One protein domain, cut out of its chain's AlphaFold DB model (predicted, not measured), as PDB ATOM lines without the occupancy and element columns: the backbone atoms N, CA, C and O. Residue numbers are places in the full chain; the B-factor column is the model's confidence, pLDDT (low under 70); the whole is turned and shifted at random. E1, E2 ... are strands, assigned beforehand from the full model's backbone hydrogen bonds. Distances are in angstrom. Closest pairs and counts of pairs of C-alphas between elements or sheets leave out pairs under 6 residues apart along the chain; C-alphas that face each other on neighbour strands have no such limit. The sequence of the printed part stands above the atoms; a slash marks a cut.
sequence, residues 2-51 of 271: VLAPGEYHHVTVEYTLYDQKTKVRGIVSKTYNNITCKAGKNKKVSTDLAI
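Overview. This is residues 2 to 51 of the 271 residues of an uncharacterized protein of Prevotella veroralis F0319 (UniProt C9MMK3). A long two-stranded hairpin makes the length of this loose rod; E1 and E2 are both sharply bent together, and their turn, residues 19 to 24, sticks out at one end. From the other end, residues 38 to 51, with no named element, fold back. The printed part has 50 residues with two named strands, E1 then E2, antiparallel, and no named helix; the class is all strand. The radius of gyration of the C-alphas is 13.9 A, and the spans are 41 by 20 by 15 A.

Arrangement. E1, residues 6 to 18, and E2, residues 25 to 37, form a hairpin, antiparallel at 162 degrees. C-alphas 12 and 31 face each other at 4.1 A. N 8 and O 35, 2.8 A, and N 28 and O 15, 2.9 A, are within hydrogen-bond range. E1 bends by 79 degrees at His 9, E2 by 88 degrees at Asn 34.

Along the chain. E1 begins at C-alpha 6 (174.112, 243.933, 168.135) and measures 32.3 A; E2 measures 30.7 A and ends at C-alpha 37 (178.489, 243.925, 165.228).

Size, cuts and confidence. The C-alphas farthest apart, of Thr 22 and Ala 39, are 41.3 A apart. The printed part has no cut; the link from E1 to E2 is short. Residue 47 has pLDDT under 70.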
ATOM      1  N   VAL A   2     183.197 253.085 167.151       86.38
ATOM      2  CA  VAL A   2     182.955 251.868 167.946       86.38
ATOM      3  C   VAL A   2     181.452 251.785 168.197       86.38
ATOM      4  O   VAL A   2     180.849 252.786 168.567       86.38
ATOM      5  N   LEU A   3     180.858 250.618 167.955       87.38
ATOM      6  CA  LEU A   3     179.437 250.344 168.174       87.38
ATOM      7  C   LEU A   3     179.303 249.192 169.172       87.38
ATOM      8  O   LEU A   3     180.166 248.310 169.214       87.38
ATOM      9  N   ALA A   4     178.232 249.197 169.962       92.94
ATOM     10  CA  ALA A   4     177.915 248.068 170.827       92.94
ATOM     11  C   ALA A   4     177.673 246.795 169.984       92.94
ATOM     12  O   ALA A   4     177.280 246.882 168.817       92.94
ATOM     13  N   PRO A   5     177.919 245.594 170.533       94.19
ATOM     14  CA  PRO A   5     177.506 244.363 169.872       94.19
ATOM     15  C   PRO A   5     175.987 244.357 169.654       94.19
ATOM     16  O   PRO A   5     175.240 244.728 170.555       94.19
ATOM     17  N   GLY A   6     175.534 243.931 168.477       94.25
ATOM     18  CA  GLY A   6     174.112 243.933 168.135       94.25
ATOM     19  C   GLY A   6     173.835 243.937 166.635       94.25
ATOM     20  O   GLY A   6     174.754 243.921 165.809       94.25
ATOM     21  N   GLU A   7     172.547 243.956 166.303       94.88
ATOM     22  CA  GLU A   7     172.031 244.078 164.942       94.88
ATOM     23  C   GLU A   7     171.536 245.503 164.695       94.88
ATOM     24  O   GLU A   7     170.766 246.059 165.475       94.88
ATOM     25  N   TYR A   8     171.996 246.100 163.600       92.25
ATOM     26  CA  TYR A   8     171.666 247.459 163.204       92.25
ATOM     27  C   TYR A   8     171.041 247.444 161.813       92.25
ATOM     28  O   TYR A   8     171.702 247.110 160.830       92.25
ATOM     29  N   HIS A   9     169.777 247.844 161.711       91.75
ATOM     30  CA  HIS A   9     169.056 247.815 160.436       91.75
ATOM     31  C   HIS A   9     169.417 248.976 159.511       91.75
ATOM     32  O   HIS A   9     169.474 248.771 158.304       91.75
ATOM     33  N   HIS A  10     169.722 250.153 160.068       90.69
ATOM     34  CA  HIS A  10     170.086 251.353 159.314       90.69
ATOM     35  C   HIS A  10     171.217 252.089 160.032       90.69
ATOM     36  O   HIS A  10     171.006 252.693 161.083       90.69
ATOM     37  N   VAL A  11     172.426 252.032 159.477       87.75
ATOM     38  CA  VAL A  11     173.581 252.784 159.982       87.75
ATOM     39  C   VAL A  11     174.011 253.776 158.920       87.75
ATOM     40  O   VAL A  11     174.581 253.384 157.903       87.75
ATOM     41  N   THR A  12     173.770 255.058 159.161       89.00
ATOM     42  CA  THR A  12     174.302 256.129 158.315       89.00
ATOM     43  C   THR A  12     175.680 256.528 158.820       89.00
ATOM     44  O   THR A  12     175.836 256.911 159.977       89.00
ATOM     45  N   VAL A  13     176.685 256.435 157.953       87.12
ATOM     46  CA  VAL A  13     178.019 256.987 158.204       87.12
ATOM     47  C   VAL A  13     178.161 258.256 157.385       87.12
ATOM     48  O   VAL A  13     178.036 258.217 156.160       87.12
ATOM     49  N   GLU A  14     178.433 259.363 158.066       89.19
ATOM     50  CA  GLU A  14     178.699 260.656 157.445       89.19
ATOM     51  C   GLU A  14     180.205 260.904 157.375       89.19
ATOM     52  O   GLU A  14     180.935 260.742 158.355       89.19
ATOM     53  N   TYR A  15     180.672 261.311 156.201       88.44
ATOM     54  CA  TYR A  15     182.058 261.652 155.929       88.44
ATOM     55  C   TYR A  15     182.133 263.148 155.660       88.44
ATOM     56  O   TYR A  15     181.632 263.634 154.647       88.44
ATOM     57  N   THR A  16     182.771 263.893 156.562       91.81
ATOM     58  CA  THR A  16     183.123 265.290 156.296       91.81
ATOM     59  C   THR A  16     184.412 265.335 155.493       91.81
ATOM     60  O   THR A  16     185.458 264.871 155.946       91.81
ATOM     61  N   LEU A  17     184.338 265.924 154.307       93.25
ATOM     62  CA  LEU A  17     185.468 266.087 153.408       93.25
ATOM     63  C   LEU A  17     185.894 267.540 153.386       93.25
ATOM     64  O   LEU A  17     185.065 268.448 153.440       93.25
ATOM     65  N   TYR A  18     187.202 267.751 153.315       95.62
ATOM     66  CA  TYR A  18     187.789 269.073 153.247       95.62
ATOM     67  C   TYR A  18     189.009 269.054 152.337       95.62
ATOM     68  O   TYR A  18     189.990 268.365 152.618       95.62
ATOM     69  N   ASP A  19     188.951 269.832 151.263       97.38
ATOM     70  CA  ASP A  19     190.098 270.059 150.397       97.38
ATOM     71  C   ASP A  19     190.885 271.268 150.906       97.38
ATOM     72  O   ASP A  19     190.393 272.395 150.994       97.38
ATOM     73  N   GLN A  20     192.145 271.030 151.263       97.62
ATOM     74  CA  GLN A  20     193.000 272.054 151.851       97.62
ATOM     75  C   GLN A  20     193.418 273.150 150.864       97.62
ATOM     76  O   GLN A  20     193.825 274.226 151.312       97.62
ATOM     77  N   LYS A  21     193.369 272.899 149.554       97.75
ATOM     78  CA  LYS A  21     193.747 273.853 148.508       97.75
ATOM     79  C   LYS A  21     192.552 274.697 148.085       97.75
ATOM     80  O   LYS A  21     192.655 275.917 148.132       97.75
ATOM     81  N   THR A  22     191.423 274.072 147.758       97.12
ATOM     82  CA  THR A  22     190.205 274.785 147.326       97.12
ATOM     83  C   THR A  22     189.402 275.351 148.493       97.12
ATOM     84  O   THR A  22     188.551 276.211 148.289       97.12
ATOM     85  N   LYS A  23     189.676 274.889 149.724       97.00
ATOM     86  CA  LYS A  23     188.940 275.222 150.956       97.00
ATOM     87  C   LYS A  23     187.483 274.755 150.946       97.00
ATOM     88  O   LYS A  23     186.730 275.106 151.855       97.00
ATOM     89  N   VAL A  24     187.095 273.936 149.971       96.75
ATOM     90  CA  VAL A  24     185.752 273.367 149.877       96.75
ATOM     91  C   VAL A  24     185.572 272.313 150.961       96.75
ATOM     92  O   VAL A  24     186.434 271.457 151.181       96.75
ATOM     93  N   ARG A  25     184.431 272.391 151.647       95.06
ATOM     94  CA  ARG A  25     183.986 271.436 152.657       95.06
ATOM     95  C   ARG A  25     182.600 270.936 152.288       95.06
ATOM     96  O   ARG A  25     181.751 271.731 151.901       95.06
ATOM     97  N   GLY A  26     182.348 269.656 152.505       91.94
ATOM     98  CA  GLY A  26     180.990 269.128 152.476       91.94
ATOM     99  C   GLY A  26     180.896 267.780 153.163       91.94
ATOM    100  O   GLY A  26     181.893 267.241 153.652       91.94
ATOM    101  N   ILE A  27     179.675 267.270 153.231       90.75
ATOM    102  CA  ILE A  27     179.358 266.001 153.873       90.75
ATOM    103  C   ILE A  27     178.854 265.059 152.790       90.75
ATOM    104  O   ILE A  27     178.013 265.443 151.978       90.75
ATOM    105  N   VAL A  28     179.371 263.836 152.785       88.81
ATOM    106  CA  VAL A  28     178.783 262.736 152.023       88.81
ATOM    107  C   VAL A  28     178.400 261.634 152.987       88.81
ATOM    108  O   VAL A  28     179.188 261.272 153.857       88.81
ATOM    109  N   SER A  29     177.197 261.100 152.832       87.50
ATOM    110  CA  SER A  29     176.645 260.116 153.756       87.50
ATOM    111  C   SER A  29     176.334 258.822 153.022       87.50
ATOM    112  O   SER A  29     175.867 258.829 151.884       87.50
ATOM    113  N   LYS A  30     176.582 257.692 153.685       85.31
ATOM    114  CA  LYS A  30     176.177 256.373 153.201       85.31
ATOM    115  C   LYS A  30     175.421 255.626 154.277       85.31
ATOM    116  O   LYS A  30     175.940 255.416 155.373       85.31
ATOM    117  N   THR A  31     174.232 255.164 153.918       88.31
ATOM    118  CA  THR A  31     173.441 254.264 154.750       88.31
ATOM    119  C   THR A  31     173.800 252.822 154.426       88.31
ATOM    120  O   THR A  31     173.726 252.380 153.279       88.31
ATOM    121  N   TYR A  32     174.209 252.086 155.450       86.56
ATOM    122  CA  TYR A  32     174.420 250.652 155.407       86.56
ATOM    123  C   TYR A  32     173.232 249.963 156.058       86.56
ATOM    124  O   TYR A  32     172.896 250.244 157.211       86.56
ATOM    125  N   ASN A  33     172.634 249.033 155.322       89.06
ATOM    126  CA  ASN A  33     171.511 248.261 155.820       89.06
ATOM    127  C   ASN A  33     172.010 246.951 156.435       89.06
ATOM    128  O   ASN A  33     172.893 246.301 155.874       89.06
ATOM    129  N   ASN A  34     171.419 246.559 157.563       91.19
ATOM    130  CA  ASN A  34     171.635 245.264 158.221       91.19
ATOM    131  C   ASN A  34     173.114 244.961 158.552       91.19
ATOM    132  O   ASN A  34     173.707 243.987 158.080       91.19
ATOM    133  N   ILE A  35     173.726 245.796 159.395       90.75
ATOM    134  CA  ILE A  35     175.050 245.549 159.977       90.75
ATOM    135  C   ILE A  35     174.911 244.744 161.274       90.75
ATOM    136  O   ILE A  35     174.250 245.174 162.210       90.75
ATOM    137  N   THR A  36     175.638 243.631 161.380       92.62
ATOM    138  CA  THR A  36     175.834 242.912 162.650       92.62
ATOM    139  C   THR A  36     177.222 243.199 163.222       92.62
ATOM    140  O   THR A  36     178.239 242.927 162.570       92.62
ATOM    141  N   CYS A  37     177.269 243.691 164.458       92.00
ATOM    142  CA  CYS A  37     178.489 243.925 165.228       92.00
ATOM    143  C   CYS A  37     178.664 242.808 166.267       92.00
ATOM    144  O   CYS A  37     177.807 242.613 167.125       92.00
ATOM    145  N   LYS A  38     179.781 242.069 166.207       93.44
ATOM    146  CA  LYS A  38     180.128 241.032 167.195       93.44
ATOM    147  C   LYS A  38     181.144 241.579 168.195       93.44
ATOM    148  O   LYS A  38     182.085 242.265 167.795       93.44
ATOM    149  N   ALA A  39     180.980 241.246 169.475       93.94
ATOM    150  CA  ALA A  39     181.886 241.686 170.534       93.94
ATOM    151  C   ALA A  39     183.351 241.339 170.214       93.94
ATOM    152  O   ALA A  39     183.658 240.222 169.794       93.94
ATOM    153  N   GLY A  40     184.246 242.319 170.380       92.94
ATOM    154  CA  GLY A  40     185.686 242.158 170.148       92.94
ATOM    155  C   GLY A  40     186.095 241.898 168.692       92.94
ATOM    156  O   GLY A  40     187.237 241.511 168.447       92.94
ATOM    157  N   LYS A  41     185.194 242.069 167.712       92.06
ATOM    158  CA  LYS A  41     185.485 241.865 166.286       92.06
ATOM    159  C   LYS A  41     185.334 243.162 165.500       92.06
ATOM    160  O   LYS A  41     184.387 243.917 165.690       92.06
ATOM    161  N   ASN A  42     186.235 243.366 164.543       89.25
ATOM    162  CA  ASN A  42     186.129 244.459 163.585       89.25
ATOM    163  C   ASN A  42     185.153 244.091 162.464       89.25
ATOM    164  O   ASN A  42     185.229 243.002 161.891       89.25
ATOM    165  N   LYS A  43     184.281 245.032 162.098       84.31
ATOM    166  CA  LYS A  43     183.469 244.966 160.881       84.31
ATOM    167  C   LYS A  43     184.023 245.979 159.885       84.31
ATOM    168  O   LYS A  43     183.963 247.181 160.124       84.31
ATOM    169  N   LYS A  44     184.559 245.501 158.761       84.06
ATOM    170  CA  LYS A  44     184.954 246.385 157.661       84.06
ATOM    171  C   LYS A  44     183.693 246.937 157.000       84.06
ATOM    172  O   LYS A  44     182.880 246.169 156.488       84.06
ATOM    173  N   VAL A  45     183.570 248.256 156.989       76.62
ATOM    174  CA  VAL A  45     182.674 248.987 156.096       76.62
ATOM    175  C   VAL A  45     183.560 249.743 155.116       76.62
ATOM    176  O   VAL A  45     184.438 250.500 155.519       76.62
ATOM    177  N   SER A  46     183.416 249.460 153.827       73.12
ATOM    178  CA  SER A  46     184.080 250.225 152.775       73.12
ATOM    179  C   SER A  46     183.065 251.136 152.113       73.12
ATOM    180  O   SER A  46     181.891 250.780 151.941       73.12
ATOM    181  N   THR A  47     183.514 252.322 151.733       68.56
ATOM    182  CA  THR A  47     182.742 253.183 150.859       68.56
ATOM    183  C   THR A  47     183.619 253.643 149.718       68.56
ATOM    184  O   THR A  47     184.740 254.092 149.931       68.56
ATOM    185  N   ASP A  48     183.084 253.508 148.514       71.56
ATOM    186  CA  ASP A  48     183.301 254.533 147.514       71.56
ATOM    187  C   ASP A  48     182.445 255.725 147.963       71.56
ATOM    188  O   ASP A  48     181.280 255.533 148.335       71.56
ATOM    189  N   LEU A  49     183.031 256.916 148.074       73.81
ATOM    190  CA  LEU A  49     182.355 258.090 148.635       73.81
ATOM    191  C   LEU A  49     181.258 258.632 147.706       73.81
ATOM    192  O   LEU A  49     180.682 259.655 148.031       73.81
ATOM    193  N   ALA A  50     180.927 257.957 146.598       73.44
ATOM    194  CA  ALA A  50     179.856 258.335 145.667       73.44
ATOM    195  C   ALA A  50     179.969 259.784 145.152       73.44
ATOM    196  O   ALA A  50     178.980 260.388 144.745       73.44
ATOM    197  N   ILE A  51     181.184 260.339 145.165       88.12
ATOM    198  CA  ILE A  51     181.479 261.655 144.608       88.12
ATOM    199  C   ILE A  51     181.709 261.474 143.122       88.12
ATOM    200  O   ILE A  51     182.520 260.651 142.704       88.12
TER     201      ILE A  51